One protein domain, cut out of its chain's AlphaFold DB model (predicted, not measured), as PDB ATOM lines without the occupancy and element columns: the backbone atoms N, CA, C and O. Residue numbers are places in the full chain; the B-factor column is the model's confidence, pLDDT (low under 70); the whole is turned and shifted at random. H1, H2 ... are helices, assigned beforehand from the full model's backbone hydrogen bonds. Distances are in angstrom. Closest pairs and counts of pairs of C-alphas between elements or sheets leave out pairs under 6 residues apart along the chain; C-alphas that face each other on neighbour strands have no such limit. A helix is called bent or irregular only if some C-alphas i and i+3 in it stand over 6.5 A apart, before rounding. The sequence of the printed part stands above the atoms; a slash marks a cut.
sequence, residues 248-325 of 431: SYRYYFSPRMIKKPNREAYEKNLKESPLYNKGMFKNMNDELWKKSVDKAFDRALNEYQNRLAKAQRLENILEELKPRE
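AT A GLANCE: This is residues 248 to 325 of the 431 residues of an uncharacterized protein of Algibacter lectus (UniProt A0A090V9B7). Picture one long helix, H3, that makes the long axis of the domain, with a thin run of chain, the unnamed residues 248 to 262, going the other way along part of its length and leading into the short helix H1, which slants away from H3 at a steep tilt of 58 degrees. Near the end where H3 begins, residues 272 to 280, which hold the small helix H2, stick out to one side before the chain folds back into H3; residues 319 to 325 stick out at the far end. The printed part has 78 residues with three named helices in the order H1, H2, H3 and no named strand, and its class is all helix, with 49 residues in the helices. The whole is extended, with a radius of gyration of the C-alphas of 18.3 A, and its outline is a rod spanning 65 by 21 by 18 A.

IN THESE COORDINATES: Begin at C-alpha 248, at (133.644, 185.631, 223.806); residues 248 to 262 are a stretch of 15 residues with no named element. Find C-alpha 263 at (129.831, 187.121, 191.656), where H1, residues 263 to 271, begins; it measures 12.5 A from first to last C-alpha. Next comes H2, residues 274 to 277, 4.9 A long. Then look for C-alpha 286 at (117.143, 189.162, 182.096): from there H3, residues 286 to 321, runs 51.9 A to C-alpha 321 at (145.574, 189.814, 225.482), and it is not bent.

HOW THE PARTS SIT: Go first to Glu 267 in H1 and Val 293 in H3, whose C-alphas, the closest of the two helices, are 6.5 A apart. H1 and H3 only just touch, with 3 pairs of C-alphas within 8 A, and H3 does so with residues 293 to 297 alone. Their lines stand at a steep tilt of 58 degrees, and they run opposite ways. H1 and H2 are close but not clearly touching; their closest C-alphas, those of Leu 270 and Tyr 276, are 6.8 A apart. H2 and H3 are apart, with no C-alpha of the one within 8 A of the other. In H1 and H3 every O i to N i+4 pair is within hydrogen-bond range. H2 is too short for such a pair, and its 1 pair of O i and N i+3 is not within range.

THE WHOLE: The two C-alphas farthest apart are those of Asn 283 and Glu 325, at 65.3 A. Residues 248 to 325 are printed without a cut. The link from H1 to H2 is tight, with 2 residues, and the link from H2 to H3 is short, with 8. Look at the B-factor column for the model's confidence: the mean pLDDT of the printed part is 84.7, and residues 275 to 283 are under 70.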
ATOM      1  N   SER A 248     133.953 187.055 223.928       87.25
ATOM      2  CA  SER A 248     133.644 185.631 223.806       87.25
ATOM      3  C   SER A 248     134.172 185.081 222.493       87.25
ATOM      4  O   SER A 248     133.861 185.589 221.414       87.25
ATOM      5  N   TYR A 249     134.919 183.991 222.593       83.75
ATOM      6  CA  TYR A 249     135.551 183.328 221.462       83.75
ATOM      7  C   TYR A 249     134.827 182.065 221.017       83.75
ATOM      8  O   TYR A 249     135.261 181.434 220.060       83.75
ATOM      9  N   ARG A 250     133.686 181.731 221.636       82.75
ATOM     10  CA  ARG A 250     132.884 180.537 221.318       82.75
ATOM     11  C   ARG A 250     132.486 180.443 219.843       82.75
ATOM     12  O   ARG A 250     132.284 179.354 219.331       82.75
ATOM     13  N   TYR A 251     132.392 181.581 219.160       81.50
ATOM     14  CA  TYR A 251     132.066 181.670 217.735       81.50
ATOM     15  C   TYR A 251     133.165 182.386 216.942       81.50
ATOM     16  O   TYR A 251     132.885 183.072 215.959       81.50
ATOM     17  N   TYR A 252     134.416 182.288 217.397       85.31
ATOM     18  CA  TYR A 252     135.552 182.842 216.675       85.31
ATOM     19  C   TYR A 252     135.765 182.099 215.349       85.31
ATOM     20  O   TYR A 252     135.802 180.869 215.303       85.31
ATOM     21  N   PHE A 253     135.973 182.869 214.281       83.31
ATOM     22  CA  PHE A 253     136.400 182.376 212.977       83.31
ATOM     23  C   PHE A 253     137.694 183.085 212.603       83.31
ATOM     24  O   PHE A 253     137.770 184.308 212.709       83.31
ATOM     25  N   SER A 254     138.696 182.341 212.132       85.50
ATOM     26  CA  SER A 254     139.912 182.974 211.620       85.50
ATOM     27  C   SER A 254     139.572 183.824 210.390       85.50
ATOM     28  O   SER A 254     138.898 183.313 209.486       85.50
ATOM     29  N   PRO A 255     140.072 185.073 210.281       87.56
ATOM     30  CA  PRO A 255     139.893 185.893 209.082       87.56
ATOM     31  C   PRO A 255     140.315 185.178 207.796       87.56
ATOM     32  O   PRO A 255     139.681 185.347 206.759       87.56
ATOM     33  N   ARG A 256     141.330 184.305 207.879       87.44
ATOM     34  CA  ARG A 256     141.835 183.507 206.749       87.44
ATOM     35  C   ARG A 256     140.825 182.486 206.220       87.44
ATOM     36  O   ARG A 256     140.916 182.082 205.066       87.44
ATOM     37  N   MET A 257     139.874 182.055 207.049       85.81
ATOM     38  CA  MET A 257     138.836 181.091 206.668       85.81
ATOM     39  C   MET A 257     137.605 181.766 206.044       85.81
ATOM     40  O   MET A 257     136.765 181.086 205.450       85.81
ATOM     41  N   ILE A 258     137.483 183.094 206.149       87.31
ATOM     42  CA  ILE A 258     136.351 183.846 205.604       87.31
ATOM     43  C   ILE A 258     136.609 184.109 204.118       87.31
ATOM     44  O   ILE A 258     137.443 184.928 203.739       87.31
ATOM     45  N   LYS A 259     135.875 183.406 203.252       89.25
ATOM     46  CA  LYS A 259     136.023 183.521 201.796       89.25
ATOM     47  C   LYS A 259     135.214 184.694 201.248       89.25
ATOM     48  O   LYS A 259     134.015 184.795 201.504       89.25
ATOM     49  N   LYS A 260     135.862 185.539 200.442       92.06
ATOM     50  CA  LYS A 260     135.184 186.603 199.693       92.06
ATOM     51  C   LYS A 260     134.217 185.976 198.679       92.06
ATOM     52  O   LYS A 260     134.645 185.097 197.926       92.06
ATOM     53  N   PRO A 261     132.942 186.398 198.630       89.75
ATOM     54  CA  PRO A 261     132.006 185.892 197.637       89.75
ATOM     55  C   PRO A 261     132.465 186.286 196.227       89.75
ATOM     56  O   PRO A 261     132.931 187.402 195.996       89.75
ATOM     57  N   ASN A 262     132.324 185.357 195.280       91.81
ATOM     58  CA  ASN A 262     132.586 185.580 193.859       91.81
ATOM     59  C   ASN A 262     131.245 185.721 193.125       91.81
ATOM     60  O   ASN A 262     130.371 184.870 193.283       91.81
ATOM     61  N   ARG A 263     131.091 186.788 192.333       88.38
ATOM     62  CA  ARG A 263     129.831 187.121 191.656       88.38
ATOM     63  C   ARG A 263     129.401 186.052 190.649       88.38
ATOM     64  O   ARG A 263     128.237 185.669 190.640       88.38
ATOM     65  N   GLU A 264     130.325 185.556 189.831       86.81
ATOM     66  CA  GLU A 264     130.046 184.550 188.797       86.81
ATOM     67  C   GLU A 264     129.636 183.215 189.423       86.81
ATOM     68  O   GLU A 264     128.635 182.616 189.032       86.81
ATOM     69  N   ALA A 265     130.361 182.785 190.459       85.06
ATOM     70  CA  ALA A 265     130.013 181.587 191.216       85.06
ATOM     71  C   ALA A 265     128.657 181.738 191.930       85.06
ATOM     72  O   ALA A 265     127.875 180.791 191.987       85.06
ATOM     73  N   TYR A 266     128.356 182.930 192.451       83.88
ATOM     74  CA  TYR A 266     127.087 183.228 193.110       83.88
ATOM     75  C   TYR A 266     125.905 183.176 192.132       83.88
ATOM     76  O   TYR A 266     124.891 182.541 192.424       83.88
ATOM     77  N   GLU A 267     126.053 183.774 190.946       85.56
ATOM     78  CA  GLU A 267     125.046 183.718 189.885       85.56
ATOM     79  C   GLU A 267     124.803 182.276 189.411       85.56
ATOM     80  O   GLU A 267     123.650 181.864 189.257       85.56
ATOM     81  N   LYS A 268     125.873 181.489 189.234       85.94
ATOM     82  CA  LYS A 268     125.782 180.069 188.872       85.94
ATOM     83  C   LYS A 268     125.016 179.263 189.928       85.94
ATOM     84  O   LYS A 268     124.047 178.587 189.591       85.94
ATOM     85  N   ASN A 269     125.377 179.408 191.202       83.62
ATOM     86  CA  ASN A 269     124.717 178.702 192.305       83.62
ATOM     87  C   ASN A 269     123.231 179.076 192.440       83.62
ATOM     88  O   ASN A 269     122.409 178.233 192.796       83.62
ATOM     89  N   LEU A 270     122.861 180.328 192.148       79.56
ATOM     90  CA  LEU A 270     121.459 180.749 192.140       79.56
ATOM     91  C   LEU A 270     120.660 180.059 191.030       79.56
ATOM     92  O   LEU A 270     119.542 179.616 191.297       79.56
ATOM     93  N   LYS A 271     121.235 179.922 189.828       77.69
ATOM     94  CA  LYS A 271     120.614 179.199 188.700       77.69
ATOM     95  C   LYS A 271     120.486 177.698 188.968       77.69
ATOM     96  O   LYS A 271     119.536 177.073 188.520       77.69
ATOM     97  N   GLU A 272     121.402 177.128 189.742       79.88
ATOM     98  CA  GLU A 272     121.367 175.715 190.138       79.88
ATOM     99  C   GLU A 272     120.479 175.460 191.374       79.88
ATOM    100  O   GLU A 272     120.220 174.311 191.741       79.88
ATOM    101  N   SER A 273     119.972 176.516 192.021       76.62
ATOM    102  CA  SER A 273     119.191 176.388 193.250       76.62
ATOM    103  C   SER A 273     117.803 175.761 193.013       76.62
ATOM    104  O   SER A 273     117.152 176.016 191.994       76.62
ATOM    105  N   PRO A 274     117.253 175.021 193.997       70.94
ATOM    106  CA  PRO A 274     115.893 174.485 193.918       70.94
ATOM    107  C   PRO A 274     114.815 175.556 193.713       70.94
ATOM    108  O   PRO A 274     113.756 175.255 193.176       70.94
ATOM    109  N   LEU A 275     115.064 176.803 194.132       68.88
ATOM    110  CA  LEU A 275     114.141 177.927 193.945       68.88
ATOM    111  C   LEU A 275     114.063 178.352 192.473       68.88
ATOM    112  O   LEU A 275     112.974 178.625 191.970       68.88
ATOM    113  N   TYR A 276     115.194 178.331 191.766       67.19
ATOM    114  CA  TYR A 276     115.245 178.533 190.319       67.19
ATOM    115  C   TYR A 276     114.570 177.383 189.570       67.19
ATOM    116  O   TYR A 276     113.681 177.615 188.749       67.19
ATOM    117  N   ASN A 277     114.871 176.143 189.960       62.78
ATOM    118  CA  ASN A 277     114.294 174.940 189.351       62.78
ATOM    119  C   ASN A 277     112.784 174.774 189.613       62.78
ATOM    120  O   ASN A 277     112.079 174.194 188.790       62.78
ATOM    121  N   LYS A 278     112.255 175.336 190.711       68.06
ATOM    122  CA  LYS A 278     110.809 175.407 191.011       68.06
ATOM    123  C   LYS A 278     110.063 176.492 190.225       68.06
ATOM    124  O   LYS A 278     108.873 176.695 190.442       68.06
ATOM    125  N   GLY A 279     110.738 177.189 189.315       63.75
ATOM    126  CA  GLY A 279     110.103 178.113 188.383       63.75
ATOM    127  C   GLY A 279     109.848 179.521 188.921       63.75
ATOM    128  O   GLY A 279     109.332 180.341 188.166       63.75
ATOM    129  N   MET A 280     110.257 179.849 190.157       63.66
ATOM    130  CA  MET A 280     110.091 181.203 190.726       63.66
ATOM    131  C   MET A 280     110.762 182.301 189.888       63.66
ATOM    132  O   MET A 280     110.357 183.455 189.959       63.66
ATOM    133  N   PHE A 281     111.766 181.941 189.085       65.19
ATOM    134  CA  PHE A 281     112.536 182.872 188.257       65.19
ATOM    135  C   PHE A 281     112.429 182.585 186.752       65.19
ATOM    136  O   PHE A 281     113.047 183.283 185.954       65.19
ATOM    137  N   LYS A 282     111.633 181.584 186.342       61.53
ATOM    138  CA  LYS A 282     111.587 181.079 184.954       61.53
ATOM    139  C   LYS A 282     111.012 182.086 183.948       61.53
ATOM    140  O   LYS A 282     111.308 181.986 182.766       61.53
ATOM    141  N   ASN A 283     110.244 183.066 184.430       64.56
ATOM    142  CA  ASN A 283     109.609 184.114 183.621       64.56
ATOM    143  C   ASN A 283     110.145 185.524 183.947       64.56
ATOM    144  O   ASN A 283     109.503 186.521 183.617       64.56
ATOM    145  N   MET A 284     111.275 185.632 184.656       71.31
ATOM    146  CA  MET A 284     111.863 186.925 185.012       71.31
ATOM    147  C   MET A 284     112.683 187.457 183.830       71.31
ATOM    148  O   MET A 284     113.512 186.735 183.291       71.31
ATOM    149  N   ASN A 285     112.465 188.713 183.431       80.62
ATOM    150  CA  ASN A 285     113.281 189.372 182.404       80.62
ATOM    151  C   ASN A 285     114.766 189.400 182.833       80.62
ATOM    152  O   ASN A 285     115.056 189.665 184.001       80.62
ATOM    153  N   ASP A 286     115.689 189.178 181.895       80.44
ATOM    154  CA  ASP A 286     117.143 189.162 182.096       80.44
ATOM    155  C   ASP A 286     117.680 190.398 182.835       80.44
ATOM    156  O   ASP A 286     118.563 190.272 183.686       80.44
ATOM    157  N   GLU A 287     117.140 191.592 182.571       83.75
ATOM    158  CA  GLU A 287     117.532 192.807 183.304       83.75
ATOM    159  C   GLU A 287     117.115 192.760 184.778       83.75
ATOM    160  O   GLU A 287     117.903 193.079 185.673       83.75
ATOM    161  N   LEU A 288     115.880 192.327 185.050       81.38
ATOM    162  CA  LEU A 288     115.355 192.180 186.410       81.38
ATOM    163  C   LEU A 288     116.084 191.067 187.169       81.38
ATOM    164  O   LEU A 288     116.342 191.210 188.369       81.38
ATOM    165  N   TRP A 289     116.455 189.994 186.470       81.88
ATOM    166  CA  TRP A 289     117.281 188.916 186.999       81.88
ATOM    167  C   TRP A 289     118.668 189.428 187.396       81.88
ATOM    168  O   TRP A 289     119.039 189.315 188.565       81.88
ATOM    169  N   LYS A 290     119.402 190.067 186.473       84.44
ATOM    170  CA  LYS A 290     120.741 190.623 186.746       84.44
ATOM    171  C   LYS A 290     120.721 191.605 187.916       84.44
ATOM    172  O   LYS A 290     121.507 191.453 188.845       84.44
ATOM    173  N   LYS A 291     119.750 192.524 187.945       86.44
ATOM    174  CA  LYS A 291     119.583 193.488 189.045       86.44
ATOM    175  C   LYS A 291     119.308 192.813 190.394       86.44
ATOM    176  O   LYS A 291     119.764 193.289 191.434       86.44
ATOM    177  N   SER A 292     118.560 191.708 190.397       81.50
ATOM    178  CA  SER A 292     118.285 190.929 191.611       81.50
ATOM    179  C   SER A 292     119.523 190.170 192.092       81.50
ATOM    180  O   SER A 292     119.794 190.157 193.294       81.50
ATOM    181  N   VAL A 293     120.293 189.594 191.161       85.75
ATOM    182  CA  VAL A 293     121.580 188.938 191.438       85.75
ATOM    183  C   VAL A 293     122.578 189.936 192.017       85.75
ATOM    184  O   VAL A 293     123.169 189.639 193.051       85.75
ATOM    185  N   ASP A 294     122.716 191.124 191.424       88.38
ATOM    186  CA  ASP A 294     123.623 192.169 191.918       88.38
ATOM    187  C   ASP A 294     123.239 192.610 193.335       88.38
ATOM    188  O   ASP A 294     124.067 192.580 194.240       88.38
ATOM    189  N   LYS A 295     121.953 192.883 193.588       87.50
ATOM    190  CA  LYS A 295     121.473 193.256 194.930       87.50
ATOM    191  C   LYS A 295     121.702 192.156 195.973       87.50
ATOM    192  O   LYS A 295     121.973 192.446 197.140       87.50
ATOM    193  N   ALA A 296     121.535 190.891 195.592       84.50
ATOM    194  CA  ALA A 296     121.790 189.755 196.473       84.50
ATOM    195  C   ALA A 296     123.296 189.554 196.718       84.50
ATOM    196  O   ALA A 296     123.705 189.296 197.852       84.50
ATOM    197  N   PHE A 297     124.119 189.751 195.687       91.38
ATOM    198  CA  PHE A 297     125.572 189.729 195.788       91.38
ATOM    199  C   PHE A 297     126.099 190.860 196.681       91.38
ATOM    200  O   PHE A 297     126.922 190.593 197.552       91.38
ATOM    201  N   ASP A 298     125.569 192.078 196.561       92.56
ATOM    202  CA  ASP A 298     125.921 193.212 197.425       92.56
ATOM    203  C   ASP A 298     125.616 192.916 198.897       92.56
ATOM    204  O   ASP A 298     126.419 193.209 199.785       92.56
ATOM    205  N   ARG A 299     124.478 192.265 199.181       88.88
ATOM    206  CA  ARG A 299     124.160 191.791 200.539       88.88
ATOM    207  C   ARG A 299     125.183 190.771 201.029       88.88
ATOM    208  O   ARG A 299     125.678 190.910 202.144       88.88
ATOM    209  N   ALA A 300     125.533 189.787 200.200       88.56
ATOM    210  CA  ALA A 300     126.539 188.785 200.545       88.56
ATOM    211  C   ALA A 300     127.929 189.410 200.763       88.56
ATOM    212  O   ALA A 300     128.657 188.999 201.668       88.56
ATOM    213  N   LEU A 301     128.293 190.425 199.976       94.00
ATOM    214  CA  LEU A 301     129.544 191.164 200.116       94.00
ATOM    215  C   LEU A 301     129.570 191.985 201.413       94.00
ATOM    216  O   LEU A 301     130.567 191.939 202.132       94.00
ATOM    217  N   ASN A 302     128.471 192.666 201.747       93.94
ATOM    218  CA  ASN A 302     128.329 193.392 203.012       93.94
ATOM    219  C   ASN A 302     128.385 192.440 204.216       93.94
ATOM    220  O   ASN A 302     129.057 192.722 205.209       93.94
ATOM    221  N   GLU A 303     127.729 191.278 204.139       91.19
ATOM    222  CA  GLU A 303     127.849 190.239 205.166       91.19
ATOM    223  C   GLU A 303     129.286 189.737 205.311       91.19
ATOM    224  O   GLU A 303     129.771 189.596 206.436       91.19
ATOM    225  N   TYR A 304     129.976 189.494 204.196       93.19
ATOM    226  CA  TYR A 304     131.385 189.112 204.190       93.19
ATOM    227  C   TYR A 304     132.256 190.166 204.885       93.19
ATOM    228  O   TYR A 304     133.011 189.816 205.790       93.19
ATOM    229  N   GLN A 305     132.119 191.444 204.520       94.00
ATOM    230  CA  GLN A 305     132.877 192.543 205.127       94.00
ATOM    231  C   GLN A 305     132.617 192.639 206.634       94.00
ATOM    232  O   GLN A 305     133.560 192.725 207.417       94.00
ATOM    233  N   ASN A 306     131.354 192.531 207.054       91.94
ATOM    234  CA  ASN A 306     130.977 192.547 208.467       91.94
ATOM    235  C   ASN A 306     131.574 191.367 209.247       91.94
ATOM    236  O   ASN A 306     132.059 191.545 210.366       91.94
ATOM    237  N   ARG A 307     131.545 190.153 208.682       90.31
ATOM    238  CA  ARG A 307     132.143 188.964 209.312       90.31
ATOM    239  C   ARG A 307     133.662 189.082 209.387       90.31
ATOM    240  O   ARG A 307     134.228 188.790 210.436       90.31
ATOM    241  N   LEU A 308     134.302 189.546 208.313       93.81
ATOM    242  CA  LEU A 308     135.747 189.752 208.256       93.81
ATOM    243  C   LEU A 308     136.204 190.781 209.294       93.81
ATOM    244  O   LEU A 308     137.115 190.491 210.063       93.81
ATOM    245  N   ALA A 309     135.529 191.930 209.376       91.69
ATOM    246  CA  ALA A 309     135.848 192.970 210.351       91.69
ATOM    247  C   ALA A 309     135.697 192.470 211.799       91.69
ATOM    248  O   ALA A 309     136.558 192.726 212.640       91.69
ATOM    249  N   LYS A 310     134.638 191.698 212.097       89.94
ATOM    250  CA  LYS A 310     134.456 191.066 213.418       89.94
ATOM    251  C   LYS A 310     135.574 190.071 213.739       89.94
ATOM    252  O   LYS A 310     136.090 190.084 214.853       89.94
ATOM    253  N   ALA A 311     135.948 189.232 212.776       90.69
ATOM    254  CA  ALA A 311     137.016 188.253 212.941       90.69
ATOM    255  C   ALA A 311     138.382 188.921 213.162       90.69
ATOM    256  O   ALA A 311     139.103 188.534 214.079       90.69
ATOM    257  N   GLN A 312     138.703 189.957 212.381       92.62
ATOM    258  CA  GLN A 312     139.932 190.744 212.532       92.62
ATOM    259  C   GLN A 312     139.984 191.447 213.888       92.62
ATOM    260  O   GLN A 312     141.007 191.399 214.562       92.62
ATOM    261  N   ARG A 313     138.868 192.036 214.337       91.00
ATOM    262  CA  ARG A 313     138.785 192.636 215.673       91.00
ATOM    263  C   ARG A 313     139.085 191.610 216.769       91.00
ATOM    264  O   ARG A 313     139.875 191.901 217.658       91.00
ATOM    265  N   LEU A 314     138.476 190.423 216.715       89.88
ATOM    266  CA  LEU A 314     138.718 189.373 217.711       89.88
ATOM    267  C   LEU A 314     140.160 188.847 217.678       89.88
ATOM    268  O   LEU A 314     140.706 188.545 218.733       89.88
ATOM    269  N   GLU A 315     140.765 188.737 216.494       90.75
ATOM    270  CA  GLU A 315     142.169 188.337 216.344       90.75
ATOM    271  C   GLU A 315     143.119 189.385 216.940       90.75
ATOM    272  O   GLU A 315     144.003 189.021 217.709       90.75
ATOM    273  N   ASN A 316     142.871 190.676 216.701       91.19
ATOM    274  CA  ASN A 316     143.647 191.758 217.315       91.19
ATOM    275  C   ASN A 316     143.538 191.746 218.846       91.19
ATOM    276  O   ASN A 316     144.556 191.812 219.528       91.19
ATOM    277  N   ILE A 317     142.322 191.584 219.388       91.31
ATOM    278  CA  ILE A 317     142.116 191.460 220.841       91.31
ATOM    279  C   ILE A 317     142.910 190.262 221.384       91.31
ATOM    280  O   ILE A 317     143.543 190.368 222.428       91.31
ATOM    281  N   LEU A 318     142.900 189.114 220.696       89.38
ATOM    282  CA  LEU A 318     143.661 187.939 221.137       89.38
ATOM    283  C   LEU A 318     145.166 188.181 221.166       89.38
ATOM    284  O   LEU A 318     145.817 187.752 222.114       89.38
ATOM    285  N   GLU A 319     145.715 188.853 220.156       90.88
ATOM    286  CA  GLU A 319     147.140 189.193 220.128       90.88
ATOM    287  C   GLU A 319     147.513 190.182 221.244       90.88
ATOM    288  O   GLU A 319     148.552 190.022 221.883       90.88
ATOM    289  N   GLU A 320     146.650 191.154 221.558       92.38
ATOM    290  CA  GLU A 320     146.864 192.104 222.661       92.38
ATOM    291  C   GLU A 320     146.773 191.447 224.051       92.38
ATOM    292  O   GLU A 320     147.545 191.773 224.965       92.38
ATOM    293  N   LEU A 321     145.827 190.521 224.222       92.31
ATOM    294  CA  LEU A 321     145.574 189.814 225.482       92.31
ATOM    295  C   LEU A 321     146.464 188.589 225.685       92.31
ATOM    296  O   LEU A 321     146.444 187.994 226.763       92.31
ATOM    297  N   LYS A 322     147.261 188.217 224.686       92.50
ATOM    298  CA  LYS A 322     148.221 187.125 224.800       92.50
ATOM    299  C   LYS A 322     149.222 187.415 225.926       92.50
ATOM    300  O   LYS A 322     149.735 188.538 225.992       92.50
ATOM    301  N   PRO A 323     149.534 186.435 226.794       92.62
ATOM    302  CA  PRO A 323     150.535 186.616 227.835       92.62
ATOM    303  C   PRO A 323     151.896 186.974 227.241       92.62
ATOM    304  O   PRO A 323     152.374 186.307 226.319       92.62
ATOM    305  N   ARG A 324     152.519 188.020 227.781       93.19
ATOM    306  CA  ARG A 324     153.886 188.435 227.433       93.19
ATOM    307  C   ARG A 324     154.924 187.555 228.116       93.19
ATOM    308  O   ARG A 324     155.957 187.256 227.530       93.19
ATOM    309  N   GLU A 325     154.615 187.130 229.336       89.62
ATOM    310  CA  GLU A 325     155.440 186.253 230.154       89.62
ATOM    311  C   GLU A 325     154.606 185.041 230.579       89.62
ATOM    312  O   GLU A 325     153.512 185.181 231.131       89.62
TER     313      GLU A 325